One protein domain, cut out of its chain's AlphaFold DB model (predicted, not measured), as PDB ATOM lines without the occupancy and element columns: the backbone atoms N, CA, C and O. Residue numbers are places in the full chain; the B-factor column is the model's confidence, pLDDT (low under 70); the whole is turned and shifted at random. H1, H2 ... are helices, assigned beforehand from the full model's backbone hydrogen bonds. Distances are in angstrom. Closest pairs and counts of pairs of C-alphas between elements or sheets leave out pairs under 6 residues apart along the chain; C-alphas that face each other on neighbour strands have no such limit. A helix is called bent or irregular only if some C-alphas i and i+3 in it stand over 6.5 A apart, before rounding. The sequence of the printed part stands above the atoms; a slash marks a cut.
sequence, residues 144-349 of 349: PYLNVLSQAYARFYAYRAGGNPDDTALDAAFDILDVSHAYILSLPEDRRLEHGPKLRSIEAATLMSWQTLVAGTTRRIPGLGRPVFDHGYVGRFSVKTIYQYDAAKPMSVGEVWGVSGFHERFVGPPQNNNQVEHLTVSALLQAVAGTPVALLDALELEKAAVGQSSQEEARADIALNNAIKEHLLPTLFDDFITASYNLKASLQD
ATOM      1  N   PRO A 144     211.855 152.251 146.281       80.75
ATOM      2  CA  PRO A 144     211.252 153.491 146.778       80.75
ATOM      3  C   PRO A 144     210.257 153.245 147.917       80.75
ATOM      4  O   PRO A 144     210.282 153.953 148.920       80.75
ATOM      5  N   TYR A 145     209.446 152.190 147.795       82.25
ATOM      6  CA  TYR A 145     208.484 151.802 148.821       82.25
ATOM      7  C   TYR A 145     209.181 151.310 150.102       82.25
ATOM      8  O   TYR A 145     208.849 151.727 151.213       82.25
ATOM      9  N   LEU A 146     210.205 150.462 149.963       84.81
ATOM     10  CA  LEU A 146     211.007 150.019 151.105       84.81
ATOM     11  C   LEU A 146     211.677 151.202 151.819       84.81
ATOM     12  O   LEU A 146     211.713 151.232 153.047       84.81
ATOM     13  N   ASN A 147     212.186 152.181 151.068       87.88
ATOM     14  CA  ASN A 147     212.846 153.365 151.613       87.88
ATOM     15  C   ASN A 147     211.890 154.233 152.436       87.88
ATOM     16  O   ASN A 147     212.260 154.644 153.535       87.88
ATOM     17  N   VAL A 148     210.682 154.521 151.938       91.12
ATOM     18  CA  VAL A 148     209.707 155.333 152.690       91.12
ATOM     19  C   VAL A 148     209.254 154.612 153.962       91.12
ATOM     20  O   VAL A 148     209.232 155.215 155.034       91.12
ATOM     21  N   LEU A 149     209.004 153.301 153.889       92.25
ATOM     22  CA  LEU A 149     208.622 152.505 155.055       92.25
ATOM     23  C   LEU A 149     209.755 152.412 156.088       92.25
ATOM     24  O   LEU A 149     209.503 152.498 157.288       92.25
ATOM     25  N   SER A 150     211.002 152.282 155.630       96.06
ATOM     26  CA  SER A 150     212.187 152.240 156.499       96.06
ATOM     27  C   SER A 150     212.433 153.574 157.200       96.06
ATOM     28  O   SER A 150     212.689 153.583 158.401       96.06
ATOM     29  N   GLN A 151     212.300 154.699 156.489       97.12
ATOM     30  CA  GLN A 151     212.391 156.042 157.078       97.12
ATOM     31  C   GLN A 151     211.303 156.268 158.124       97.12
ATOM     32  O   GLN A 151     211.601 156.683 159.245       97.12
ATOM     33  N   ALA A 152     210.053 155.936 157.786       97.19
ATOM     34  CA  ALA A 152     208.932 156.077 158.705       97.19
ATOM     35  C   ALA A 152     209.128 155.225 159.966       97.19
ATOM     36  O   ALA A 152     208.934 155.708 161.083       97.19
ATOM     37  N   TYR A 153     209.562 153.971 159.804       97.88
ATOM     38  CA  TYR A 153     209.798 153.085 160.936       97.88
ATOM     39  C   TYR A 153     210.975 153.537 161.802       97.88
ATOM     40  O   TYR A 153     210.853 153.549 163.025       97.88
ATOM     41  N   ALA A 154     212.089 153.953 161.199       98.06
ATOM     42  CA  ALA A 154     213.229 154.472 161.945       98.06
ATOM     43  C   ALA A 154     212.855 155.722 162.753       98.06
ATOM     44  O   ALA A 154     213.211 155.820 163.929       98.06
ATOM     45  N   ARG A 155     212.068 156.637 162.166       97.75
ATOM     46  CA  ARG A 155     211.577 157.830 162.864       97.75
ATOM     47  C   ARG A 155     210.660 157.483 164.035       97.75
ATOM     48  O   ARG A 155     210.847 158.009 165.133       97.75
ATOM     49  N   PHE A 156     209.706 156.579 163.811       97.75
ATOM     50  CA  PHE A 156     208.826 156.065 164.861       97.75
ATOM     51  C   PHE A 156     209.624 155.392 165.991       97.75
ATOM     52  O   PHE A 156     209.376 155.645 167.170       97.75
ATOM     53  N   TYR A 157     210.605 154.557 165.646       97.31
ATOM     54  CA  TYR A 157     211.431 153.850 166.621       97.31
ATOM     55  C   TYR A 157     212.276 154.816 167.458       97.31
ATOM     56  O   TYR A 157     212.385 154.621 168.665       97.31
ATOM     57  N   ALA A 158     212.832 155.870 166.850       96.56
ATOM     58  CA  ALA A 158     213.583 156.901 167.566       96.56
ATOM     59  C   ALA A 158     212.738 157.572 168.663       96.56
ATOM     60  O   ALA A 158     213.201 157.680 169.801       96.56
ATOM     61  N   TYR A 159     211.479 157.901 168.350       95.69
ATOM     62  CA  TYR A 159     210.499 158.381 169.329       95.69
ATOM     63  C   TYR A 159     210.282 157.353 170.451       95.69
ATOM     64  O   TYR A 159     210.432 157.654 171.635       95.69
ATOM     65  N   ARG A 160     210.000 156.094 170.095       95.50
ATOM     66  CA  ARG A 160     209.722 155.033 171.078       95.50
ATOM     67  C   ARG A 160     210.896 154.665 171.967       95.50
ATOM     68  O   ARG A 160     210.676 154.235 173.097       95.50
ATOM     69  N   ALA A 161     212.120 154.815 171.475       93.50
ATOM     70  CA  ALA A 161     213.325 154.560 172.247       93.50
ATOM     71  C   ALA A 161     213.512 155.571 173.395       93.50
ATOM     72  O   ALA A 161     214.298 155.304 174.303       93.50
ATOM     73  N   GLY A 162     212.790 156.702 173.386       88.19
ATOM     74  CA  GLY A 162     212.770 157.664 174.491       88.19
ATOM     75  C   GLY A 162     214.077 158.438 174.666       88.19
ATOM     76  O   GLY A 162     214.385 158.880 175.771       88.19
ATOM     77  N   GLY A 163     214.868 158.583 173.597       84.81
ATOM     78  CA  GLY A 163     216.154 159.292 173.633       84.81
ATOM     79  C   GLY A 163     216.027 160.811 173.804       84.81
ATOM     80  O   GLY A 163     216.982 161.452 174.237       84.81
ATOM     81  N   ASN A 164     214.857 161.376 173.496       91.88
ATOM     82  CA  ASN A 164     214.526 162.784 173.680       91.88
ATOM     83  C   ASN A 164     213.153 162.892 174.376       91.88
ATOM     84  O   ASN A 164     212.170 162.435 173.798       91.88
ATOM     85  N   PRO A 165     213.055 163.466 175.591       88.44
ATOM     86  CA  PRO A 165     211.776 163.607 176.292       88.44
ATOM     87  C   PRO A 165     210.805 164.573 175.601       88.44
ATOM     88  O   PRO A 165     209.600 164.463 175.819       88.44
ATOM     89  N   ASP A 166     211.318 165.481 174.768       94.12
ATOM     90  CA  ASP A 166     210.512 166.430 173.999       94.12
ATOM     91  C   ASP A 166     210.034 165.836 172.662       94.12
ATOM     92  O   ASP A 166     209.272 166.479 171.950       94.12
ATOM     93  N   ASP A 167     210.473 164.623 172.301       96.75
ATOM     94  CA  ASP A 167     210.001 163.926 171.104       96.75
ATOM     95  C   ASP A 167     208.695 163.190 171.408       96.75
ATOM     96  O   ASP A 167     208.661 162.191 172.137       96.75
ATOM     97  N   THR A 168     207.593 163.709 170.876       97.69
ATOM     98  CA  THR A 168     206.255 163.209 171.180       97.69
ATOM     99  C   THR A 168     205.684 162.303 170.087       97.69
ATOM    100  O   THR A 168     206.181 162.228 168.964       97.69
ATOM    101  N   ALA A 169     204.587 161.608 170.405       97.31
ATOM    102  CA  ALA A 169     203.856 160.802 169.432       97.31
ATOM    103  C   ALA A 169     203.335 161.664 168.272       97.31
ATOM    104  O   ALA A 169     203.375 161.238 167.117       97.31
ATOM    105  N   LEU A 170     202.876 162.882 168.587       98.00
ATOM    106  CA  LEU A 170     202.443 163.864 167.600       98.00
ATOM    107  C   LEU A 170     203.604 164.311 166.699       98.00
ATOM    108  O   LEU A 170     203.435 164.353 165.483       98.00
ATOM    109  N   ASP A 171     204.786 164.582 167.263       98.25
ATOM    110  CA  ASP A 171     205.975 164.947 166.478       98.25
ATOM    111  C   ASP A 171     206.364 163.838 165.504       98.25
ATOM    112  O   ASP A 171     206.478 164.083 164.305       98.25
ATOM    113  N   ALA A 172     206.479 162.603 165.995       98.06
ATOM    114  CA  ALA A 172     206.801 161.457 165.157       98.06
ATOM    115  C   ALA A 172     205.760 161.229 164.050       98.06
ATOM    116  O   ALA A 172     206.128 160.887 162.926       98.06
ATOM    117  N   ALA A 173     204.470 161.429 164.337       97.88
ATOM    118  CA  ALA A 173     203.421 161.309 163.332       97.88
ATOM    119  C   ALA A 173     203.580 162.356 162.218       97.88
ATOM    120  O   ALA A 173     203.528 161.991 161.044       97.88
ATOM    121  N   PHE A 174     203.811 163.627 162.557       98.44
ATOM    122  CA  PHE A 174     204.002 164.692 161.565       98.44
ATOM    123  C   PHE A 174     205.327 164.570 160.799       98.44
ATOM    124  O   PHE A 174     205.350 164.793 159.593       98.44
ATOM    125  N   ASP A 175     206.400 164.088 161.419       98.38
ATOM    126  CA  ASP A 175     207.647 163.826 160.689       98.38
ATOM    127  C   ASP A 175     207.464 162.692 159.653       98.38
ATOM    128  O   ASP A 175     208.066 162.700 158.579       98.38
ATOM    129  N   ILE A 176     206.578 161.721 159.921       98.19
ATOM    130  CA  ILE A 176     206.195 160.697 158.931       98.19
ATOM    131  C   ILE A 176     205.302 161.280 157.822       98.19
ATOM    132  O   ILE A 176     205.322 160.769 156.696       98.19
ATOM    133  N   LEU A 177     204.542 162.348 158.088       97.50
ATOM    134  CA  LEU A 177     203.816 163.078 157.044       97.50
ATOM    135  C   LEU A 177     204.801 163.711 156.051       97.50
ATOM    136  O   LEU A 177     204.614 163.568 154.843       97.50
ATOM    137  N   ASP A 178     205.894 164.295 156.540       96.94
ATOM    138  CA  ASP A 178     206.957 164.848 155.691       96.94
ATOM    139  C   ASP A 178     207.671 163.758 154.876       96.94
ATOM    140  O   ASP A 178     207.877 163.915 153.669       96.94
ATOM    141  N   VAL A 179     207.973 162.610 155.496       95.56
ATOM    142  CA  VAL A 179     208.506 161.423 154.794       95.56
ATOM    143  C   VAL A 179     207.554 160.966 153.682       95.56
ATOM    144  O   VAL A 179     207.995 160.649 152.574       95.56
ATOM    145  N   SER A 180     206.246 160.967 153.951       92.00
ATOM    146  CA  SER A 180     205.214 160.612 152.971       92.00
ATOM    147  C   SER A 180     205.177 161.609 151.814       92.00
ATOM    148  O   SER A 180     205.143 161.201 150.655       92.00
ATOM    149  N   HIS A 181     205.234 162.906 152.113       93.50
ATOM    150  CA  HIS A 181     205.211 163.964 151.108       93.50
ATOM    151  C   HIS A 181     206.430 163.887 150.183       93.50
ATOM    152  O   HIS A 181     206.289 163.866 148.957       93.50
ATOM    153  N   ALA A 182     207.628 163.752 150.759       92.12
ATOM    154  CA  ALA A 182     208.868 163.593 150.006       92.12
ATOM    155  C   ALA A 182     208.841 162.344 149.110       92.12
ATOM    156  O   ALA A 182     209.274 162.396 147.955       92.12
ATOM    157  N   TYR A 183     208.287 161.235 149.609       88.31
ATOM    158  CA  TYR A 183     208.094 160.021 148.821       88.31
ATOM    159  C   TYR A 183     207.186 160.265 147.614       88.31
ATOM    160  O   TYR A 183     207.605 159.983 146.490       88.31
ATOM    161  N   ILE A 184     205.997 160.842 147.806       87.12
ATOM    162  CA  ILE A 184     205.066 161.121 146.703       87.12
ATOM    163  C   ILE A 184     205.698 162.050 145.662       87.12
ATOM    164  O   ILE A 184     205.592 161.781 144.465       87.12
ATOM    165  N   LEU A 185     206.415 163.093 146.088       87.75
ATOM    166  CA  LEU A 185     207.123 163.996 145.175       87.75
ATOM    167  C   LEU A 185     208.226 163.292 144.370       87.75
ATOM    168  O   LEU A 185     208.469 163.662 143.221       87.75
ATOM    169  N   SER A 186     208.864 162.269 144.947       83.31
ATOM    170  CA  SER A 186     209.924 161.494 144.287       83.31
ATOM    171  C   SER A 186     209.416 160.516 143.222       83.31
ATOM    172  O   SER A 186     210.198 160.063 142.382       83.31
ATOM    173  N   LEU A 187     208.124 160.171 143.244       77.44
ATOM    174  CA  LEU A 187     207.552 159.227 142.293       77.44
ATOM    175  C   LEU A 187     207.391 159.863 140.900       77.44
ATOM    176  O   LEU A 187     206.938 161.009 140.789       77.44
ATOM    177  N   PRO A 188     207.689 159.108 139.823       73.06
ATOM    178  CA  PRO A 188     207.303 159.474 138.462       73.06
ATOM    179  C   PRO A 188     205.800 159.763 138.347       73.06
ATOM    180  O   PRO A 188     204.991 159.141 139.035       73.06
ATOM    181  N   GLU A 189     205.412 160.697 137.475       69.00
ATOM    182  CA  GLU A 189     204.020 161.152 137.346       69.00
ATOM    183  C   GLU A 189     203.039 160.018 137.024       69.00
ATOM    184  O   GLU A 189     201.968 159.947 137.622       69.00
ATOM    185  N   ASP A 190     203.437 159.095 136.150       64.56
ATOM    186  CA  ASP A 190     202.664 157.905 135.796       64.56
ATOM    187  C   ASP A 190     202.420 156.989 137.003       64.56
ATOM    188  O   ASP A 190     201.322 156.459 137.146       64.56
ATOM    189  N   ARG A 191     203.389 156.872 137.919       64.19
ATOM    190  CA  ARG A 191     203.248 156.097 139.165       64.19
ATOM    191  C   ARG A 191     202.489 156.833 140.262       64.19
ATOM    192  O   ARG A 191     201.828 156.191 141.071       64.19
ATOM    193  N   ARG A 192     202.528 158.169 140.291       61.88
ATOM    194  CA  ARG A 192     201.704 158.963 141.225       61.88
ATOM    195  C   ARG A 192     200.210 158.747 140.979       61.88
ATOM    196  O   ARG A 192     199.434 158.720 141.929       61.88
ATOM    197  N   LEU A 193     199.829 158.558 139.716       48.34
ATOM    198  CA  LEU A 193     198.448 158.334 139.285       48.34
ATOM    199  C   LEU A 193     197.985 156.869 139.427       48.34
ATOM    200  O   LEU A 193     196.781 156.617 139.365       48.34
ATOM    201  N   GLU A 194     198.896 155.910 139.660       49.66
ATOM    202  CA  GLU A 194     198.553 154.496 139.922       49.66
ATOM    203  C   GLU A 194     197.798 154.314 141.259       49.66
ATOM    204  O   GLU A 194     197.148 153.294 141.466       49.66
ATOM    205  N   HIS A 195     197.797 155.311 142.152       50.34
ATOM    206  CA  HIS A 195     197.136 155.239 143.462       50.34
ATOM    207  C   HIS A 195     195.609 155.458 143.441       50.34
ATOM    208  O   HIS A 195     194.990 155.661 144.485       50.34
ATOM    209  N   GLY A 196     194.987 155.384 142.266       50.34
ATOM    210  CA  GLY A 196     193.539 155.389 142.103       50.34
ATOM    211  C   GLY A 196     193.002 156.643 141.416       50.34
ATOM    212  O   GLY A 196     193.505 157.745 141.631       50.34
ATOM    213  N   PRO A 197     191.900 156.534 140.650       49.97
ATOM    214  CA  PRO A 197     191.354 157.630 139.838       49.97
ATOM    215  C   PRO A 197     190.875 158.859 140.640       49.97
ATOM    216  O   PRO A 197     190.501 159.879 140.044       49.97
ATOM    217  N   LYS A 198     190.858 158.764 141.979       52.28
ATOM    218  CA  LYS A 198     190.436 159.817 142.915       52.28
ATOM    219  C   LYS A 198     191.597 160.504 143.646       52.28
ATOM    220  O   LYS A 198     191.391 161.610 144.133       52.28
ATOM    221  N   LEU A 199     192.812 159.943 143.658       64.94
ATOM    222  CA  LEU A 199     194.001 160.615 144.205       64.94
ATOM    223  C   LEU A 199     194.627 161.534 143.155       64.94
ATOM    224  O   LEU A 199     195.696 161.276 142.611       64.94
ATOM    225  N   ARG A 200     193.910 162.606 142.818       68.69
ATOM    226  CA  ARG A 200     194.287 163.503 141.714       68.69
ATOM    227  C   ARG A 200     195.299 164.580 142.101       68.69
ATOM    228  O   ARG A 200     195.673 165.370 141.241       68.69
ATOM    229  N   SER A 201     195.721 164.630 143.364       84.12
ATOM    230  CA  SER A 201     196.660 165.632 143.866       84.12
ATOM    231  C   SER A 201     197.762 164.999 144.718       84.12
ATOM    232  O   SER A 201     197.589 163.915 145.286       84.12
ATOM    233  N   ILE A 202     198.901 165.689 144.800       86.75
ATOM    234  CA  ILE A 202     200.061 165.276 145.602       86.75
ATOM    235  C   ILE A 202     199.678 165.207 147.080       86.75
ATOM    236  O   ILE A 202     200.064 164.273 147.778       86.75
ATOM    237  N   GLU A 203     198.864 166.147 147.541       90.31
ATOM    238  CA  GLU A 203     198.397 166.263 148.919       90.31
ATOM    239  C   GLU A 203     197.505 165.076 149.285       90.31
ATOM    240  O   GLU A 203     197.693 164.451 150.328       90.31
ATOM    241  N   ALA A 204     196.578 164.698 148.399       84.38
ATOM    242  CA  ALA A 204     195.706 163.548 148.610       84.38
ATOM    243  C   ALA A 204     196.501 162.233 148.681       84.38
ATOM    244  O   ALA A 204     196.295 161.427 149.591       84.38
ATOM    245  N   ALA A 205     197.448 162.034 147.758       82.00
ATOM    246  CA  ALA A 205     198.337 160.873 147.775       82.00
ATOM    247  C   ALA A 205     199.239 160.859 149.023       82.00
ATOM    248  O   ALA A 205     199.479 159.803 149.610       82.00
ATOM    249  N   THR A 206     199.680 162.034 149.476       89.50
ATOM    250  CA  THR A 206     200.495 162.202 150.684       89.50
ATOM    251  C   THR A 206     199.724 161.816 151.939       89.50
ATOM    252  O   THR A 206     200.221 161.012 152.725       89.50
ATOM    253  N   LEU A 207     198.493 162.310 152.111       89.62
ATOM    254  CA  LEU A 207     197.645 161.950 153.252       89.62
ATOM    255  C   LEU A 207     197.302 160.454 153.264       89.62
ATOM    256  O   LEU A 207     197.266 159.841 154.330       89.62
ATOM    257  N   MET A 208     197.104 159.844 152.093       84.62
ATOM    258  CA  MET A 208     196.870 158.401 151.987       84.62
ATOM    259  C   MET A 208     198.111 157.585 152.363       84.62
ATOM    260  O   MET A 208     198.006 156.625 153.129       84.62
ATOM    261  N   SER A 209     199.292 157.986 151.881       84.00
ATOM    262  CA  SER A 209     200.568 157.378 152.279       84.00
ATOM    263  C   SER A 209     200.801 157.521 153.784       84.00
ATOM    264  O   SER A 209     201.137 156.543 154.451       84.00
ATOM    265  N   TRP A 210     200.552 158.709 154.340       92.38
ATOM    266  CA  TRP A 210     200.709 158.990 155.763       92.38
ATOM    267  C   TRP A 210     199.808 158.108 156.629       92.38
ATOM    268  O   TRP A 210     200.295 157.419 157.527       92.38
ATOM    269  N   GLN A 211     198.511 158.051 156.314       89.25
ATOM    270  CA  GLN A 211     197.553 157.192 157.012       89.25
ATOM    271  C   GLN A 211     197.959 155.714 156.928       89.25
ATOM    272  O   GLN A 211     197.922 155.009 157.939       89.25
ATOM    273  N   THR A 212     198.413 155.255 155.759       84.31
ATOM    274  CA  THR A 212     198.863 153.869 155.564       84.31
ATOM    275  C   THR A 212     200.083 153.552 156.433       84.31
ATOM    276  O   THR A 212     200.091 152.545 157.142       84.31
ATOM    277  N   LEU A 213     201.094 154.422 156.437       90.19
ATOM    278  CA  LEU A 213     202.315 154.225 157.221       90.19
ATOM    279  C   LEU A 213     202.040 154.263 158.730       90.19
ATOM    280  O   LEU A 213     202.605 153.461 159.473       90.19
ATOM    281  N   VAL A 214     201.159 155.153 159.189       91.06
ATOM    282  CA  VAL A 214     200.877 155.363 160.618       91.06
ATOM    283  C   VAL A 214     199.916 154.320 161.192       91.06
ATOM    284  O   VAL A 214     200.199 153.705 162.226       91.06
ATOM    285  N   ALA A 215     198.776 154.123 160.534       81.81
ATOM    286  CA  ALA A 215     197.651 153.346 161.050       81.81
ATOM    287  C   ALA A 215     197.429 152.019 160.303       81.81
ATOM    288  O   ALA A 215     196.736 151.124 160.802       81.81
ATOM    289  N   GLY A 216     198.026 151.868 159.118       77.06
ATOM    290  CA  GLY A 216     197.714 150.770 158.209       77.06
ATOM    291  C   GLY A 216     196.258 150.815 157.758       77.06
ATOM    292  O   GLY A 216     195.519 151.767 158.013       77.06
ATOM    293  N   THR A 217     195.799 149.749 157.113       64.12
ATOM    294  CA  THR A 217     194.445 149.702 156.545       64.12
ATOM    295  C   THR A 217     193.627 148.656 157.290       64.12
ATOM    296  O   THR A 217     193.196 147.637 156.753       64.12
ATOM    297  N   THR A 218     193.480 148.859 158.599       44.56
ATOM    298  CA  THR A 218     192.835 147.872 159.481       44.56
ATOM    299  C   THR A 218     191.336 148.086 159.653       44.56
ATOM    300  O   THR A 218     190.641 147.169 160.100       44.56
ATOM    301  N   ARG A 219     190.790 149.252 159.279       43.81
ATOM    302  CA  ARG A 219     189.350 149.480 159.414       43.81
ATOM    303  C   ARG A 219     188.612 148.597 158.433       43.81
ATOM    304  O   ARG A 219     188.791 148.725 157.232       43.81
ATOM    305  N   ARG A 220     187.767 147.713 158.957       38.56
ATOM    306  CA  ARG A 220     186.729 147.040 158.185       38.56
ATOM    307  C   ARG A 220     185.440 147.829 158.320       38.56
ATOM    308  O   ARG A 220     185.120 148.297 159.407       38.56
ATOM    309  N   ILE A 221     184.691 147.936 157.237       33.16
ATOM    310  CA  ILE A 221     183.332 148.454 157.220       33.16
ATOM    311  C   ILE A 221     182.473 147.600 158.163       33.16
ATOM    312  O   ILE A 221     182.302 146.396 157.899       33.16
ATOM    313  N   PRO A 222     181.919 148.183 159.242       31.23
ATOM    314  CA  PRO A 222     180.946 147.497 160.081       31.23
ATOM    315  C   PRO A 222     179.762 147.016 159.226       31.23
ATOM    316  O   PRO A 222     179.229 147.766 158.415       31.23
ATOM    317  N   GLY A 223     179.384 145.740 159.348       30.69
ATOM    318  CA  GLY A 223     178.288 145.127 158.579       30.69
ATOM    319  C   GLY A 223     178.679 144.476 157.243       30.69
ATOM    320  O   GLY A 223     177.991 143.557 156.808       30.69
ATOM    321  N   LEU A 224     179.805 144.861 156.623       31.39
ATOM    322  CA  LEU A 224     180.308 144.218 155.392       31.39
ATOM    323  C   LEU A 224     181.568 143.377 155.612       31.39
ATOM    324  O   LEU A 224     181.899 142.540 154.774       31.39
ATOM    325  N   GLY A 225     182.307 143.620 156.699       33.66
ATOM    326  CA  GLY A 225     183.535 142.887 157.017       33.66
ATOM    327  C   GLY A 225     184.691 143.115 156.031       33.66
ATOM    328  O   GLY A 225     185.679 142.384 156.096       33.66
ATOM    329  N   ARG A 226     184.581 144.109 155.139       33.97
ATOM    330  CA  ARG A 226     185.582 144.476 154.122       33.97
ATOM    331  C   ARG A 226     186.451 145.636 154.600       33.97
ATOM    332  O   ARG A 226     185.888 146.506 155.252       33.97
ATOM    333  N   PRO A 227     187.756 145.688 154.289       38.41
ATOM    334  CA  PRO A 227     188.582 146.861 154.569       38.41
ATOM    335  C   PRO A 227     187.956 148.134 153.973       38.41
ATOM    336  O   PRO A 227     187.404 148.083 152.878       38.41
ATOM    337  N   VAL A 228     188.018 149.258 154.689       32.50
ATOM    338  CA  VAL A 228     187.640 150.592 154.190       32.50
ATOM    339  C   VAL A 228     188.606 151.010 153.077       32.50
ATOM    340  O   VAL A 228     188.192 151.691 152.154       32.50
ATOM    341  N   PHE A 229     189.846 150.514 153.117       38.34
ATOM    342  CA  PHE A 229     190.849 150.667 152.070       38.34
ATOM    343  C   PHE A 229     191.518 149.308 151.819       38.34
ATOM    344  O   PHE A 229     192.004 148.685 152.764       38.34
ATOM    345  N   ASP A 230     191.518 148.827 150.576       33.44
ATOM    346  CA  ASP A 230     192.152 147.564 150.176       33.44
ATOM    347  C   ASP A 230     193.397 147.887 149.342       33.44
ATOM    348  O   ASP A 230     193.311 148.065 148.137       33.44
ATOM    349  N   HIS A 231     194.554 148.062 149.983       38.72
ATOM    350  CA  HIS A 231     195.799 148.423 149.286       38.72
ATOM    351  C   HIS A 231     196.544 147.195 148.727       38.72
ATOM    352  O   HIS A 231     197.776 147.198 148.637       38.72
ATOM    353  N   GLY A 232     195.839 146.100 148.430       46.94
ATOM    354  CA  GLY A 232     196.473 144.811 148.159       46.94
ATOM    355  C   GLY A 232     197.458 144.446 149.279       46.94
ATOM    356  O   GLY A 232     197.167 144.599 150.470       46.94
ATOM    357  N   TYR A 233     198.675 144.027 148.918       50.12
ATOM    358  CA  TYR A 233     199.681 143.604 149.898       50.12
ATOM    359  C   TYR A 233     200.204 144.711 150.830       50.12
ATOM    360  O   TYR A 233     200.742 144.410 151.897       50.12
ATOM    361  N   VAL A 234     199.992 145.980 150.471       48.81
ATOM    362  CA  VAL A 234     200.526 147.157 151.171       48.81
ATOM    363  C   VAL A 234     199.717 147.521 152.419       48.81
ATOM    364  O   VAL A 234     200.245 148.128 153.346       48.81
ATOM    365  N   GLY A 235     198.457 147.088 152.518       54.59
ATOM    366  CA  GLY A 235     197.551 147.510 153.594       54.59
ATOM    367  C   GLY A 235     197.979 147.122 155.019       54.59
ATOM    368  O   GLY A 235     197.552 147.704 156.020       54.59
ATOM    369  N   ARG A 236     198.878 146.144 155.127       64.12
ATOM    370  CA  ARG A 236     199.474 145.686 156.387       64.12
ATOM    371  C   ARG A 236     200.685 146.521 156.818       64.12
ATOM    372  O   ARG A 236     201.099 146.457 157.977       64.12
ATOM    373  N   PHE A 237     201.290 147.261 155.899       78.56
ATOM    374  CA  PHE A 237     202.616 147.823 156.085       78.56
ATOM    375  C   PHE A 237     202.583 149.171 156.797       78.56
ATOM    376  O   PHE A 237     202.802 150.221 156.205       78.56
ATOM    377  N   SER A 238     202.327 149.103 158.101       89.50
ATOM    378  CA  SER A 238     202.373 150.244 159.011       89.50
ATOM    379  C   SER A 238     203.497 150.099 160.031       89.50
ATOM    380  O   SER A 238     203.842 148.984 160.440       89.50
ATOM    381  N   VAL A 239     204.015 151.229 160.510       94.12
ATOM    382  CA  VAL A 239     205.047 151.269 161.561       94.12
ATOM    383  C   VAL A 239     204.567 150.601 162.848       94.12
ATOM    384  O   VAL A 239     205.350 149.944 163.532       94.12
ATOM    385  N   LYS A 240     203.259 150.665 163.130       91.50
ATOM    386  CA  LYS A 240     202.626 149.959 164.246       91.50
ATOM    387  C   LYS A 240     202.836 148.455 164.153       91.50
ATOM    388  O   LYS A 240     203.267 147.832 165.120       91.50
ATOM    389  N   THR A 241     202.495 147.859 163.012       90.12
ATOM    390  CA  THR A 241     202.637 146.412 162.835       90.12
ATOM    391  C   THR A 241     204.106 146.019 162.855       90.12
ATOM    392  O   THR A 241     204.443 145.041 163.512       90.12
ATOM    393  N   ILE A 242     204.990 146.800 162.227       94.88
ATOM    394  CA  ILE A 242     206.436 146.545 162.287       94.88
ATOM    395  C   ILE A 242     206.923 146.512 163.743       94.88
ATOM    396  O   ILE A 242     207.610 145.572 164.141       94.88
ATOM    397  N   TYR A 243     206.516 147.482 164.562       95.56
ATOM    398  CA  TYR A 243     206.927 147.552 165.961       95.56
ATOM    399  C   TYR A 243     206.420 146.378 166.810       95.56
ATOM    400  O   TYR A 243     207.134 145.909 167.690       95.56
ATOM    401  N   GLN A 244     205.221 145.854 166.538       93.12
ATOM    402  CA  GLN A 244     204.731 144.640 167.209       93.12
ATOM    403  C   GLN A 244     205.647 143.438 166.946       93.12
ATOM    404  O   GLN A 244     205.912 142.665 167.867       93.12
ATOM    405  N   TYR A 245     206.144 143.295 165.712       94.00
ATOM    406  CA  TYR A 245     207.127 142.265 165.364       94.00
ATOM    407  C   TYR A 245     208.468 142.505 166.047       94.00
ATOM    408  O   TYR A 245     209.049 141.563 166.576       94.00
ATOM    409  N   ASP A 246     208.925 143.754 166.093       95.00
ATOM    410  CA  ASP A 246     210.180 144.120 166.754       95.00
ATOM    411  C   ASP A 246     210.139 143.856 168.266       95.00
ATOM    412  O   ASP A 246     211.099 143.359 168.848       95.00
ATOM    413  N   ALA A 247     208.993 144.114 168.898       94.19
ATOM    414  CA  ALA A 247     208.739 143.818 170.305       94.19
ATOM    415  C   ALA A 247     208.308 142.360 170.563       94.19
ATOM    416  O   ALA A 247     208.098 141.989 171.720       94.19
ATOM    417  N   ALA A 248     208.119 141.554 169.510       92.19
ATOM    418  CA  ALA A 248     207.564 140.200 169.552       92.19
ATOM    419  C   ALA A 248     206.278 140.075 170.403       92.19
ATOM    420  O   ALA A 248     206.047 139.062 171.071       92.19
ATOM    421  N   LYS A 249     205.429 141.112 170.405       91.62
ATOM    422  CA  LYS A 249     204.260 141.212 171.288       91.62
ATOM    423  C   LYS A 249     203.075 141.869 170.571       91.62
ATOM    424  O   LYS A 249     203.250 142.910 169.938       91.62
ATOM    425  N   PRO A 250     201.844 141.332 170.706       87.75
ATOM    426  CA  PRO A 250     200.658 142.035 170.236       87.75
ATOM    427  C   PRO A 250     200.419 143.286 171.091       87.75
ATOM    428  O   PRO A 250     200.479 143.229 172.320       87.75
ATOM    429  N   MET A 251     200.144 144.414 170.438       87.75
ATOM    430  CA  MET A 251     199.933 145.709 171.096       87.75
ATOM    431  C   MET A 251     198.753 146.444 170.457       87.75
ATOM    432  O   MET A 251     198.595 146.443 169.234       87.75
ATOM    433  N   SER A 252     197.919 147.085 171.264       86.62
ATOM    434  CA  SER A 252     196.896 148.016 170.783       86.62
ATOM    435  C   SER A 252     197.531 149.246 170.121       86.62
ATOM    436  O   SER A 252     198.719 149.519 170.287       86.62
ATOM    437  N   VAL A 253     196.740 150.005 169.355       85.94
ATOM    438  CA  VAL A 253     197.215 151.244 168.710       85.94
ATOM    439  C   VAL A 253     197.765 152.216 169.748       85.94
ATOM    440  O   VAL A 253     198.855 152.747 169.556       85.94
ATOM    441  N   GLY A 254     197.067 152.391 170.870       87.88
ATOM    442  CA  GLY A 254     197.520 153.313 171.899       87.88
ATOM    443  C   GLY A 254     198.697 152.833 172.736       87.88
ATOM    444  O   GLY A 254     199.461 153.660 173.214       87.88
ATOM    445  N   GLU A 255     198.936 151.525 172.855       91.94
ATOM    446  CA  GLU A 255     200.197 151.031 173.434       91.94
ATOM    447  C   GLU A 255     201.406 151.325 172.527       91.94
ATOM    448  O   GLU A 255     202.521 151.518 173.023       91.94
ATOM    449  N   VAL A 256     201.192 151.337 171.207       92.31
ATOM    450  CA  VAL A 256     202.227 151.618 170.205       92.31
ATOM    451  C   VAL A 256     202.501 153.115 170.107       92.31
ATOM    452  O   VAL A 256     203.651 153.519 170.233       92.31
ATOM    453  N   TRP A 257     201.468 153.926 169.887       94.12
ATOM    454  CA  TRP A 257     201.614 155.358 169.629       94.12
ATOM    455  C   TRP A 257     201.510 156.215 170.884       94.12
ATOM    456  O   TRP A 257     202.261 157.167 171.026       94.12
ATOM    457  N   GLY A 258     200.599 155.901 171.802       93.00
ATOM    458  CA  GLY A 258     200.226 156.824 172.871       93.00
ATOM    459  C   GLY A 258     199.628 158.133 172.337       93.00
ATOM    460  O   GLY A 258     199.130 158.202 171.215       93.00
ATOM    461  N   VAL A 259     199.663 159.169 173.179       96.00
ATOM    462  CA  VAL A 259     199.003 160.470 172.937       96.00
ATOM    463  C   VAL A 259     199.871 161.664 173.343       96.00
ATOM    464  O   VAL A 259     199.366 162.769 173.521       96.00
ATOM    465  N   SER A 260     201.179 161.465 173.538       96.69
ATOM    466  CA  SER A 260     202.057 162.580 173.896       96.69
ATOM    467  C   SER A 260     202.082 163.628 172.780       96.69
ATOM    468  O   SER A 260     202.029 163.290 171.595       96.69
ATOM    469  N   GLY A 261     202.173 164.897 173.176       97.12
ATOM    470  CA  GLY A 261     202.181 166.044 172.268       97.12
ATOM    471  C   GLY A 261     200.799 166.603 171.935       97.12
ATOM    472  O   GLY A 261     200.723 167.728 171.471       97.12
ATOM    473  N   PHE A 262     199.710 165.880 172.206       98.00
ATOM    474  CA  PHE A 262     198.359 166.428 172.062       98.00
ATOM    475  C   PHE A 262     197.964 167.256 173.294       98.00
ATOM    476  O   PHE A 262     198.211 166.843 174.430       98.00
ATOM    477  N   HIS A 263     197.275 168.376 173.076       97.62
ATOM    478  CA  HIS A 263     196.572 169.105 174.127       97.62
ATOM    479  C   HIS A 263     195.467 168.225 174.739       97.62
ATOM    480  O   HIS A 263     194.821 167.435 174.043       97.62
ATOM    481  N   GLU A 264     195.190 168.388 176.039       95.69
ATOM    482  CA  GLU A 264     194.266 167.528 176.805       95.69
ATOM    483  C   GLU A 264     192.867 167.404 176.177       95.69
ATOM    484  O   GLU A 264     192.235 166.347 176.238       95.69
ATOM    485  N   ARG A 265     192.414 168.464 175.497       96.56
ATOM    486  CA  ARG A 265     191.114 168.523 174.813       96.56
ATOM    487  C   ARG A 265     190.971 167.520 173.667       96.56
ATOM    488  O   ARG A 265     189.844 167.149 173.362       96.56
ATOM    489  N   PHE A 266     192.078 167.094 173.058       97.19
ATOM    490  CA  PHE A 266     192.098 166.104 171.976       97.19
ATOM    491  C   PHE A 266     192.331 164.683 172.484       97.19
ATOM    492  O   PHE A 266     192.180 163.738 171.728       97.19
ATOM    493  N   VAL A 267     192.696 164.511 173.755       94.81
ATOM    494  CA  VAL A 267     192.934 163.189 174.343       94.81
ATOM    495  C   VAL A 267     191.682 162.691 175.048       94.81
ATOM    496  O   VAL A 267     191.231 161.578 174.807       94.81
ATOM    497  N   GLY A 268     191.071 163.514 175.900       91.19
ATOM    498  CA  GLY A 268     189.959 163.058 176.729       91.19
ATOM    499  C   GLY A 268     190.409 162.023 177.777       91.19
ATOM    500  O   GLY A 268     191.430 162.230 178.437       91.19
ATOM    501  N   PRO A 269     189.645 160.940 178.013       91.50
ATOM    502  CA  PRO A 269     189.924 160.007 179.101       91.50
ATOM    503  C   PRO A 269     191.126 159.091 178.780       91.50
ATOM    504  O   PRO A 269     191.399 158.839 177.609       91.50
ATOM    505  N   PRO A 270     191.817 158.501 179.779       88.38
ATOM    506  CA  PRO A 270     193.019 157.678 179.553       88.38
ATOM    507  C   PRO A 270     192.837 156.473 178.615       88.38
ATOM    508  O   PRO A 270     193.812 155.943 178.082       88.38
ATOM    509  N   GLN A 271     191.599 156.004 178.446       88.19
ATOM    510  CA  GLN A 271     191.248 154.921 177.529       88.19
ATOM    511  C   GLN A 271     191.319 155.355 176.058       88.19
ATOM    512  O   GLN A 271     191.545 154.509 175.196       88.19
ATOM    513  N   ASN A 272     191.177 156.652 175.779       87.38
ATOM    514  CA  ASN A 272     191.260 157.223 174.444       87.38
ATOM    515  C   ASN A 272     192.722 157.504 174.073       87.38
ATOM    516  O   ASN A 272     193.222 158.626 174.135       87.38
ATOM    517  N   ASN A 273     193.441 156.435 173.752       90.00
ATOM    518  CA  ASN A 273     194.887 156.472 173.570       90.00
ATOM    519  C   ASN A 273     195.339 156.289 172.112       90.00
ATOM    520  O   ASN A 273     196.524 156.091 171.868       90.00
ATOM    521  N   ASN A 274     194.428 156.356 171.139       89.94
ATOM    522  CA  ASN A 274     194.690 156.119 169.713       89.94
ATOM    523  C   ASN A 274     194.610 157.394 168.846       89.94
ATOM    524  O   ASN A 274     194.367 157.303 167.643       89.94
ATOM    525  N   GLN A 275     194.844 158.573 169.427       94.12
ATOM    526  CA  GLN A 275     194.631 159.864 168.754       94.12
ATOM    527  C   GLN A 275     195.483 160.082 167.499       94.12
ATOM    528  O   GLN A 275     195.010 160.677 166.536       94.12
ATOM    529  N   VAL A 276     196.693 159.519 167.434       95.62
ATOM    530  CA  VAL A 276     197.501 159.532 166.201       95.62
ATOM    531  C   VAL A 276     196.796 158.794 165.049       95.62
ATOM    532  O   VAL A 276     196.773 159.266 163.912       95.62
ATOM    533  N   GLU A 277     196.173 157.644 165.322       90.50
ATOM    534  CA  GLU A 277     195.388 156.924 164.313       90.50
ATOM    535  C   GLU A 277     194.123 157.705 163.942       90.50
ATOM    536  O   GLU A 277     193.825 157.829 162.754       90.50
ATOM    537  N   HIS A 278     193.403 158.252 164.929       91.00
ATOM    538  CA  HIS A 278     192.201 159.044 164.667       91.00
ATOM    539  C   HIS A 278     192.525 160.248 163.768       91.00
ATOM    540  O   HIS A 278     191.866 160.444 162.748       91.00
ATOM    541  N   LEU A 279     193.601 160.978 164.077       95.62
ATOM    542  CA  LEU A 279     194.083 162.132 163.318       95.62
ATOM    543  C   LEU A 279     194.287 161.802 161.837       95.62
ATOM    544  O   LEU A 279     193.713 162.457 160.966       95.62
ATOM    545  N   THR A 280     195.084 160.772 161.547       92.75
ATOM    546  CA  THR A 280     195.423 160.413 160.159       92.75
ATOM    547  C   THR A 280     194.213 159.926 159.365       92.75
ATOM    548  O   THR A 280     194.055 160.279 158.195       92.75
ATOM    549  N   VAL A 281     193.319 159.159 159.998       86.81
ATOM    550  CA  VAL A 281     192.080 158.687 159.366       86.81
ATOM    551  C   VAL A 281     191.135 159.853 159.086       86.81
ATOM    552  O   VAL A 281     190.620 159.959 157.973       86.81
ATOM    553  N   SER A 282     190.917 160.745 160.052       90.75
ATOM    554  CA  SER A 282     190.023 161.890 159.883       90.75
ATOM    555  C   SER A 282     190.551 162.885 158.852       90.75
ATOM    556  O   SER A 282     189.766 163.374 158.038       90.75
ATOM    557  N   ALA A 283     191.865 163.125 158.805       92.88
ATOM    558  CA  ALA A 283     192.480 163.967 157.780       92.88
ATOM    559  C   ALA A 283     192.218 163.404 156.376       92.88
ATOM    560  O   ALA A 283     191.743 164.124 155.498       92.88
ATOM    561  N   LEU A 284     192.436 162.098 156.185       87.75
ATOM    562  CA  LEU A 284     192.171 161.417 154.918       87.75
ATOM    563  C   LEU A 284     190.680 161.463 154.534       87.75
ATOM    564  O   LEU A 284     190.339 161.801 153.400       87.75
ATOM    565  N   LEU A 285     189.777 161.147 155.469       84.31
ATOM    566  CA  LEU A 285     188.334 161.127 155.209       84.31
ATOM    567  C   LEU A 285     187.796 162.506 154.820       84.31
ATOM    568  O   LEU A 285     186.967 162.598 153.913       84.31
ATOM    569  N   GLN A 286     188.255 163.567 155.480       90.50
ATOM    570  CA  GLN A 286     187.799 164.922 155.186       90.50
ATOM    571  C   GLN A 286     188.430 165.469 153.900       90.50
ATOM    572  O   GLN A 286     187.711 165.974 153.041       90.50
ATOM    573  N   ALA A 287     189.751 165.341 153.737       88.31
ATOM    574  CA  ALA A 287     190.473 165.950 152.622       88.31
ATOM    575  C   ALA A 287     190.322 165.191 151.298       88.31
ATOM    576  O   ALA A 287     190.233 165.811 150.242       88.31
ATOM    577  N   VAL A 288     190.309 163.855 151.343       82.38
ATOM    578  CA  VAL A 288     190.352 163.015 150.135       82.38
ATOM    579  C   VAL A 288     188.984 162.441 149.806       82.38
ATOM    580  O   VAL A 288     188.541 162.520 148.663       82.38
ATOM    581  N   ALA A 289     188.279 161.898 150.802       79.50
ATOM    582  CA  ALA A 289     186.930 161.375 150.583       79.50
ATOM    583  C   ALA A 289     185.847 162.470 150.616       79.50
ATOM    584  O   ALA A 289     184.680 162.178 150.356       79.50
ATOM    585  N   GLY A 290     186.207 163.718 150.944       82.88
ATOM    586  CA  GLY A 290     185.263 164.834 151.030       82.88
ATOM    587  C   GLY A 290     184.198 164.639 152.111       82.88
ATOM    588  O   GLY A 290     183.088 165.158 151.987       82.88
ATOM    589  N   THR A 291     184.499 163.850 153.148       82.19
ATOM    590  CA  THR A 291     183.538 163.525 154.204       82.19
ATOM    591  C   THR A 291     183.241 164.781 155.023       82.19
ATOM    592  O   THR A 291     184.165 165.354 155.603       82.19
ATOM    593  N   PRO A 292     181.974 165.218 155.129       89.19
ATOM    594  CA  PRO A 292     181.639 166.390 155.928       89.19
ATOM    595  C   PRO A 292     181.957 166.172 157.412       89.19
ATOM    596  O   PRO A 292     181.550 165.156 157.976       89.19
ATOM    597  N   VAL A 293     182.579 167.160 158.068       92.69
ATOM    598  CA  VAL A 293     182.893 167.099 159.514       92.69
ATOM    599  C   VAL A 293     181.661 166.757 160.359       92.69
ATOM    600  O   VAL A 293     181.732 165.929 161.253       92.69
ATOM    601  N   ALA A 294     180.490 167.295 159.994       90.19
ATOM    602  CA  ALA A 294     179.245 167.064 160.721       90.19
ATOM    603  C   ALA A 294     178.807 165.590 160.704       90.19
ATOM    604  O   ALA A 294     178.136 165.141 161.629       90.19
ATOM    605  N   LEU A 295     179.171 164.839 159.658       83.12
ATOM    606  CA  LEU A 295     178.911 163.405 159.602       83.12
ATOM    607  C   LEU A 295     179.870 162.640 160.516       83.12
ATOM    608  O   LEU A 295     179.423 161.741 161.219       83.12
ATOM    609  N   LEU A 296     181.156 163.002 160.529       86.56
ATOM    610  CA  LEU A 296     182.129 162.401 161.446       86.56
ATOM    611  C   LEU A 296     181.720 162.654 162.902       86.56
ATOM    612  O   LEU A 296     181.627 161.713 163.681       86.56
ATOM    613  N   ASP A 297     181.347 163.890 163.229       92.12
ATOM    614  CA  ASP A 297     180.888 164.262 164.568       92.12
ATOM    615  C   ASP A 297     179.623 163.493 164.978       92.12
ATOM    616  O   ASP A 297     179.514 163.015 166.108       92.12
ATOM    617  N   ALA A 298     178.673 163.308 164.054       83.12
ATOM    618  CA  ALA A 298     177.475 162.510 164.310       83.12
ATOM    619  C   ALA A 298     177.801 161.038 164.617       83.12
ATOM    620  O   ALA A 298     177.151 160.448 165.480       83.12
ATOM    621  N   LEU A 299     178.808 160.457 163.954       83.38
ATOM    622  CA  LEU A 299     179.252 159.086 164.223       83.38
ATOM    623  C   LEU A 299     179.871 158.951 165.613       83.38
ATOM    624  O   LEU A 299     179.617 157.958 166.292       83.38
ATOM    625  N   GLU A 300     180.644 159.940 166.063       88.06
ATOM    626  CA  GLU A 300     181.217 159.908 167.412       88.06
ATOM    627  C   GLU A 300     180.140 160.033 168.498       88.06
ATOM    628  O   GLU A 300     180.154 159.291 169.486       88.06
ATOM    629  N   LEU A 301     179.134 160.884 168.279       89.88
ATOM    630  CA  LEU A 301     177.973 160.978 169.168       89.88
ATOM    631  C   LEU A 301     177.145 159.687 169.191       89.88
ATOM    632  O   LEU A 301     176.667 159.287 170.255       89.88
ATOM    633  N   GLU A 302     176.973 159.024 168.045       84.00
ATOM    634  CA  GLU A 302     176.271 157.742 167.962       84.00
ATOM    635  C   GLU A 302     176.994 156.666 168.778       84.00
ATOM    636  O   GLU A 302     176.355 156.032 169.621       84.00
ATOM    637  N   LYS A 303     178.314 156.499 168.596       81.12
ATOM    638  CA  LYS A 303     179.123 155.540 169.373       81.12
ATOM    639  C   LYS A 303     178.966 155.765 170.875       81.12
ATOM    640  O   LYS A 303     178.762 154.799 171.615       81.12
ATOM    641  N   ALA A 304     178.979 157.022 171.317       87.50
ATOM    642  CA  ALA A 304     178.780 157.353 172.721       87.50
ATOM    643  C   ALA A 304     177.350 157.042 173.197       87.50
ATOM    644  O   ALA A 304     177.152 156.554 174.311       87.50
ATOM    645  N   ALA A 305     176.339 157.278 172.358       84.94
ATOM    646  CA  ALA A 305     174.941 156.989 172.677       84.94
ATOM    647  C   ALA A 305     174.649 155.482 172.790       84.94
ATOM    648  O   ALA A 305     173.824 155.082 173.614       84.94
ATOM    649  N   VAL A 306     175.327 154.644 171.999       86.69
ATOM    650  CA  VAL A 306     175.196 153.175 172.061       86.69
ATOM    651  C   VAL A 306     176.181 152.513 173.035       86.69
ATOM    652  O   VAL A 306     176.225 151.285 173.116       86.69
ATOM    653  N   GLY A 307     176.958 153.304 173.785       85.38
ATOM    654  CA  GLY A 307     177.897 152.821 174.803       85.38
ATOM    655  C   GLY A 307     179.158 152.153 174.246       85.38
ATOM    656  O   GLY A 307     179.789 151.369 174.951       85.38
ATOM    657  N   GLN A 308     179.513 152.431 172.989       83.25
ATOM    658  CA  GLN A 308     180.759 151.969 172.366       83.25
ATOM    659  C   GLN A 308     181.955 152.875 172.686       83.25
ATOM    660  O   GLN A 308     183.087 152.409 172.606       83.25
ATOM    661  N   SER A 309     181.704 154.128 173.068       87.50
ATOM    662  CA  SER A 309     182.695 155.090 173.559       87.50
ATOM    663  C   SER A 309     182.117 155.912 174.717       87.50
ATOM    664  O   SER A 309     180.910 155.878 174.984       87.50
ATOM    665  N   SER A 310     182.964 156.642 175.444       93.56
ATOM    666  CA  SER A 310     182.490 157.598 176.450       93.56
ATOM    667  C   SER A 310     182.097 158.938 175.811       93.56
ATOM    668  O   SER A 310     182.526 159.287 174.713       93.56
ATOM    669  N   GLN A 311     181.312 159.747 176.529       95.19
ATOM    670  CA  GLN A 311     180.992 161.120 176.103       95.19
ATOM    671  C   GLN A 311     182.218 162.046 176.089       95.19
ATOM    672  O   GLN A 311     182.183 163.121 175.495       95.19
ATOM    673  N   GLU A 312     183.280 161.697 176.810       95.19
ATOM    674  CA  GLU A 312     184.529 162.465 176.845       95.19
ATOM    675  C   GLU A 312     185.417 162.101 175.653       95.19
ATOM    676  O   GLU A 312     185.967 162.996 175.024       95.19
ATOM    677  N   GLU A 313     185.468 160.816 175.289       93.44
ATOM    678  CA  GLU A 313     186.126 160.324 174.072       93.44
ATOM    679  C   GLU A 313     185.485 160.928 172.818       93.44
ATOM    680  O   GLU A 313     186.175 161.546 172.015       93.44
ATOM    681  N   ALA A 314     184.151 160.888 172.710       93.94
ATOM    682  CA  ALA A 314     183.456 161.504 171.580       93.94
ATOM    683  C   ALA A 314     183.729 163.015 171.470       93.94
ATOM    684  O   ALA A 314     183.874 163.538 170.371       93.94
ATOM    685  N   ARG A 315     183.829 163.732 172.600       97.25
ATOM    686  CA  ARG A 315     184.177 165.163 172.600       97.25
ATOM    687  C   ARG A 315     185.604 165.416 172.113       97.25
ATOM    688  O   ARG A 315     185.805 166.380 171.379       97.25
ATOM    689  N   ALA A 316     186.554 164.573 172.507       96.94
ATOM    690  CA  ALA A 316     187.942 164.665 172.066       96.94
ATOM    691  C   ALA A 316     188.076 164.418 170.554       96.94
ATOM    692  O   ALA A 316     188.669 165.229 169.844       96.94
ATOM    693  N   ASP A 317     187.418 163.377 170.047       95.12
ATOM    694  CA  ASP A 317     187.422 163.032 168.623       95.12
ATOM    695  C   ASP A 317     186.723 164.107 167.764       95.12
ATOM    696  O   ASP A 317     187.216 164.486 166.700       95.12
ATOM    697  N   ILE A 318     185.616 164.684 168.249       97.12
ATOM    698  CA  ILE A 318     184.954 165.840 167.614       97.12
ATOM    699  C   ILE A 318     185.879 167.061 167.587       97.12
ATOM    700  O   ILE A 318     185.947 167.766 166.576       97.12
ATOM    701  N   ALA A 319     186.598 167.339 168.678       98.06
ATOM    702  CA  ALA A 319     187.559 168.438 168.705       98.06
ATOM    703  C   ALA A 319     188.656 168.228 167.649       98.06
ATOM    704  O   ALA A 319     188.978 169.160 166.911       98.06
ATOM    705  N   LEU A 320     189.158 166.998 167.515       97.69
ATOM    706  CA  LEU A 320     190.153 166.633 166.508       97.69
ATOM    707  C   LEU A 320     189.624 166.818 165.077       97.69
ATOM    708  O   LEU A 320     190.293 167.420 164.235       97.69
ATOM    709  N   ASN A 321     188.398 166.358 164.806       97.81
ATOM    710  CA  ASN A 321     187.743 166.526 163.508       97.81
ATOM    711  C   ASN A 321     187.604 168.001 163.117       97.81
ATOM    712  O   ASN A 321     187.847 168.354 161.959       97.81
ATOM    713  N   ASN A 322     187.244 168.858 164.075       98.38
ATOM    714  CA  ASN A 322     187.112 170.293 163.845       98.38
ATOM    715  C   ASN A 322     188.472 170.976 163.652       98.38
ATOM    716  O   ASN A 322     188.595 171.774 162.726       98.38
ATOM    717  N   ALA A 323     189.512 170.603 164.406       98.44
ATOM    718  CA  ALA A 323     190.864 171.132 164.200       98.44
ATOM    719  C   ALA A 323     191.385 170.848 162.778       98.44
ATOM    720  O   ALA A 323     191.929 171.734 162.121       98.44
ATOM    721  N   ILE A 324     191.140 169.645 162.246       98.12
ATOM    722  CA  ILE A 324     191.469 169.299 160.852       98.12
ATOM    723  C   ILE A 324     190.748 170.233 159.874       98.12
ATOM    724  O   ILE A 324     191.371 170.805 158.976       98.12
ATOM    725  N   LYS A 325     189.438 170.422 160.048       97.88
ATOM    726  CA  LYS A 325     188.646 171.307 159.189       97.88
ATOM    727  C   LYS A 325     189.116 172.761 159.245       97.88
ATOM    728  O   LYS A 325     189.082 173.438 158.221       97.88
ATOM    729  N   GLU A 326     189.490 173.243 160.423       98.19
ATOM    730  CA  GLU A 326     189.836 174.644 160.666       98.19
ATOM    731  C   GLU A 326     191.277 174.980 160.276       98.19
ATOM    732  O   GLU A 326     191.529 176.090 159.810       98.19
ATOM    733  N   HIS A 327     192.212 174.036 160.421       98.12
ATOM    734  CA  HIS A 327     193.644 174.322 160.299       98.12
ATOM    735  C   HIS A 327     194.339 173.601 159.140       98.12
ATOM    736  O   HIS A 327     195.273 174.161 158.571       98.12
ATOM    737  N   LEU A 328     193.874 172.410 158.739       96.94
ATOM    738  CA  LEU A 328     194.454 171.676 157.608       96.94
ATOM    739  C   LEU A 328     193.768 172.048 156.293       96.94
ATOM    740  O   LEU A 328     194.401 172.553 155.368       96.94
ATOM    741  N   LEU A 329     192.457 171.806 156.200       96.19
ATOM    742  CA  LEU A 329     191.723 171.890 154.932       96.19
ATOM    743  C   LEU A 329     191.793 173.251 154.218       96.19
ATOM    744  O   LEU A 329     191.872 173.234 152.990       96.19
ATOM    745  N   PRO A 330     191.779 174.415 154.906       97.44
ATOM    746  CA  PRO A 330     191.730 175.705 154.219       97.44
ATOM    747  C   PRO A 330     192.970 176.022 153.385       97.44
ATOM    748  O   PRO A 330     192.890 176.865 152.502       97.44
ATOM    749  N   THR A 331     194.103 175.385 153.686       95.75
ATOM    750  CA  THR A 331     195.390 175.659 153.027       95.75
ATOM    751  C   THR A 331     196.033 174.417 152.422       95.75
ATOM    752  O   THR A 331     197.004 174.556 151.690       95.75
ATOM    753  N   LEU A 332     195.478 173.220 152.657       94.81
ATOM    754  CA  LEU A 332     196.070 171.941 152.258       94.81
ATOM    755  C   LEU A 332     196.559 171.921 150.806       94.81
ATOM    756  O   LEU A 332     197.693 171.530 150.565       94.81
ATOM    757  N   PHE A 333     195.705 172.335 149.867       92.38
ATOM    758  CA  PHE A 333     195.971 172.256 148.426       92.38
ATOM    759  C   PHE A 333     196.743 173.456 147.860       92.38
ATOM    760  O   PHE A 333     197.188 173.394 146.717       92.38
ATOM    761  N   ASP A 334     196.902 174.525 148.643       94.19
ATOM    762  CA  ASP A 334     197.631 175.730 148.236       94.19
ATOM    763  C   ASP A 334     199.055 175.744 148.817       94.19
ATOM    764  O   ASP A 334     200.011 176.106 148.134       94.19
ATOM    765  N   ASP A 335     199.196 175.337 150.081       95.69
ATOM    766  CA  ASP A 335     200.455 175.268 150.816       95.69
ATOM    767  C   ASP A 335     200.396 174.147 151.866       95.69
ATOM    768  O   ASP A 335     200.053 174.349 153.035       95.69
ATOM    769  N   PHE A 336     200.759 172.940 151.429       94.88
ATOM    770  CA  PHE A 336     200.777 171.738 152.260       94.88
ATOM    771  C   PHE A 336     201.638 171.889 153.527       94.88
ATOM    772  O   PHE A 336     201.268 171.389 154.591       94.88
ATOM    773  N   ILE A 337     202.776 172.585 153.431       95.50
ATOM    774  CA  ILE A 337     203.709 172.747 154.554       95.50
ATOM    775  C   ILE A 337     203.080 173.638 155.623       95.50
ATOM    776  O   ILE A 337     203.050 173.263 156.796       95.50
ATOM    777  N   THR A 338     202.515 174.778 155.219       97.00
ATOM    778  CA  THR A 338     201.794 175.665 156.138       97.00
ATOM    779  C   THR A 338     200.571 174.967 156.739       97.00
ATOM    780  O   THR A 338     200.336 175.080 157.942       97.00
ATOM    781  N   ALA A 339     199.823 174.189 155.949       97.44
ATOM    782  CA  ALA A 339     198.670 173.427 156.431       97.44
ATOM    783  C   ALA A 339     199.051 172.398 157.511       97.44
ATOM    784  O   ALA A 339     198.411 172.315 158.561       97.44
ATOM    785  N   SER A 340     200.124 171.639 157.267       97.38
ATOM    786  CA  SER A 340     200.687 170.660 158.203       97.38
ATOM    787  C   SER A 340     201.136 171.327 159.509       97.38
ATOM    788  O   SER A 340     200.735 170.907 160.598       97.38
ATOM    789  N   TYR A 341     201.891 172.426 159.405       97.75
ATOM    790  CA  TYR A 341     202.365 173.196 160.556       97.75
ATOM    791  C   TYR A 341     201.213 173.757 161.398       97.75
ATOM    792  O   TYR A 341     201.201 173.583 162.618       97.75
ATOM    793  N   ASN A 342     200.223 174.385 160.756       97.94
ATOM    794  CA  ASN A 342     199.069 174.968 161.440       97.94
ATOM    795  C   ASN A 342     198.261 173.908 162.187       97.94
ATOM    796  O   ASN A 342     197.876 174.128 163.336       97.94
ATOM    797  N   LEU A 343     198.026 172.751 161.556       98.44
ATOM    798  CA  LEU A 343     197.343 171.649 162.218       98.44
ATOM    799  C   LEU A 343     198.146 171.171 163.431       98.44
ATOM    800  O   LEU A 343     197.591 171.115 164.523       98.44
ATOM    801  N   LYS A 344     199.444 170.886 163.274       98.50
ATOM    802  CA  LYS A 344     200.294 170.432 164.384       98.50
ATOM    803  C   LYS A 344     200.276 171.412 165.561       98.50
ATOM    804  O   LYS A 344     200.028 170.982 166.682       98.50
ATOM    805  N   ALA A 345     200.471 172.705 165.300       98.19
ATOM    806  CA  ALA A 345     200.441 173.742 166.330       98.19
ATOM    807  C   ALA A 345     199.083 173.783 167.053       98.19
ATOM    808  O   ALA A 345     199.031 173.732 168.277       98.19
ATOM    809  N   SER A 346     197.974 173.747 166.304       98.31
ATOM    810  CA  SER A 346     196.626 173.749 166.891       98.31
ATOM    811  C   SER A 346     196.325 172.534 167.772       98.31
ATOM    812  O   SER A 346     195.470 172.615 168.651       98.31
ATOM    813  N   LEU A 347     197.001 171.406 167.524       98.25
ATOM    814  CA  LEU A 347     196.855 170.178 168.303       98.25
ATOM    815  C   LEU A 347     197.677 170.201 169.596       98.25
ATOM    816  O   LEU A 347     197.393 169.408 170.491       98.25
ATOM    817  N   GLN A 348     198.673 171.083 169.684       97.44
ATOM    818  CA  GLN A 348     199.518 171.296 170.863       97.44
ATOM    819  C   GLN A 348     198.943 172.376 171.799       97.44
ATOM    820  O   GLN A 348     199.156 172.292 173.009       97.44
ATOM    821  N   ASP A 349     198.185 173.328 171.240       92.81
ATOM    822  CA  ASP A 349     197.497 174.428 171.938       92.81
ATOM    823  C   ASP A 349     196.105 174.058 172.497       92.81
ATOM    824  O   ASP A 349     195.741 174.606 173.558       92.81
TER     825      ASP A 349
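This is residues 144 to 349 of the 349 residues of an uncharacterized protein of Marivita hallyeonensis (UniProt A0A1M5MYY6). Two helical hairpins, H1 with H2 and H10 with H11, pack on opposite sides of a core pair, H4 and H9, which run side by side in opposite directions. H12 folds back along H11 to cover another side; the short H6 packs on H1 and H4, with H7 beside it. The printed part has 206 residues with twelve named helices, H1 to H12 in chain order, and no named strand: the class is all helix. It is compact and rounded, with a radius of gyration of the C-alphas of 16.3 A and spans of 46 by 38 by 37 A.

H2, residues 169 to 186, forms a hairpin with H1, residues 144 to 160, at a shallow tilt of 14 degrees; their closest C-alphas, Ala 152 and Ile 176, are 5.4 A apart. H2 touches H4, residues 202 to 215, at a steep tilt of 45 degrees, closest at His 181 and Thr 206, 5.1 A. H4 touches H9, residues 275 to 287, opposite ways at a shallow 27 degrees, closest at Gln 211 and Thr 280, 5.0 A. H9 touches H11, residues 311 to 328, at a steep 49 degrees, closest at Ala 283 and Ile 324, 6.2 A. H11 forms hairpins with H10, residues 293 to 305, closest at Glu 300 and Ala 314, 5.0 A, and with H12, residues 336 to 348, closest at Leu 328 and Ala 339, 4.7 A. H8, residues 264 to 267, touches H11, closest at Phe 266 and Ala 316, 4.4 A. H6, residues 239 to 246, touches H1 about perpendicular, at 73 degrees, closest at Tyr 153 and Val 239, 5.1 A; it also touches H7, residues 253 to 257, closest at Lys 240 and Val 256, 6.2 A. H3, residues 189 to 195, only just touches H4, with 3 pairs of C-alphas within 8 A, closest at His 195 and Ala 205, 7.2 A. H5, residues 232 to 236, is close to H4 but not clearly touching, at 6.8 A between Thr 212 and Gly 235. Every O i to N i+4 pair is within hydrogen-bond range in H1, H2, H4, H6, H7 and H9 to H12; H3 has 1 of 3 and 2 of 4 O i to N i+3 pairs, H5 0 of 1 and 1 of 2, and H8 is too short for an i+4 pair.

H1 begins at C-alpha 144 (211.252, 153.491, 146.778) and is 24.4 A long; H2 is 25.9 A, H11 25.2 A. H12, 18.7 A, ends at C-alpha 348 (199.518, 171.296, 170.863). H5 is only just irregular: C-alphas 233 and 236 are 6.8 A apart.

The two farthest C-alphas, Pro 188 and Gly 307, are 47.2 A apart. The printed part has no cut; the link from H4 to H5, residues 216 to 231, is long. Mean pLDDT of the printed part is 85.0, with residues 189 to 200 and 217 to 236 under 70.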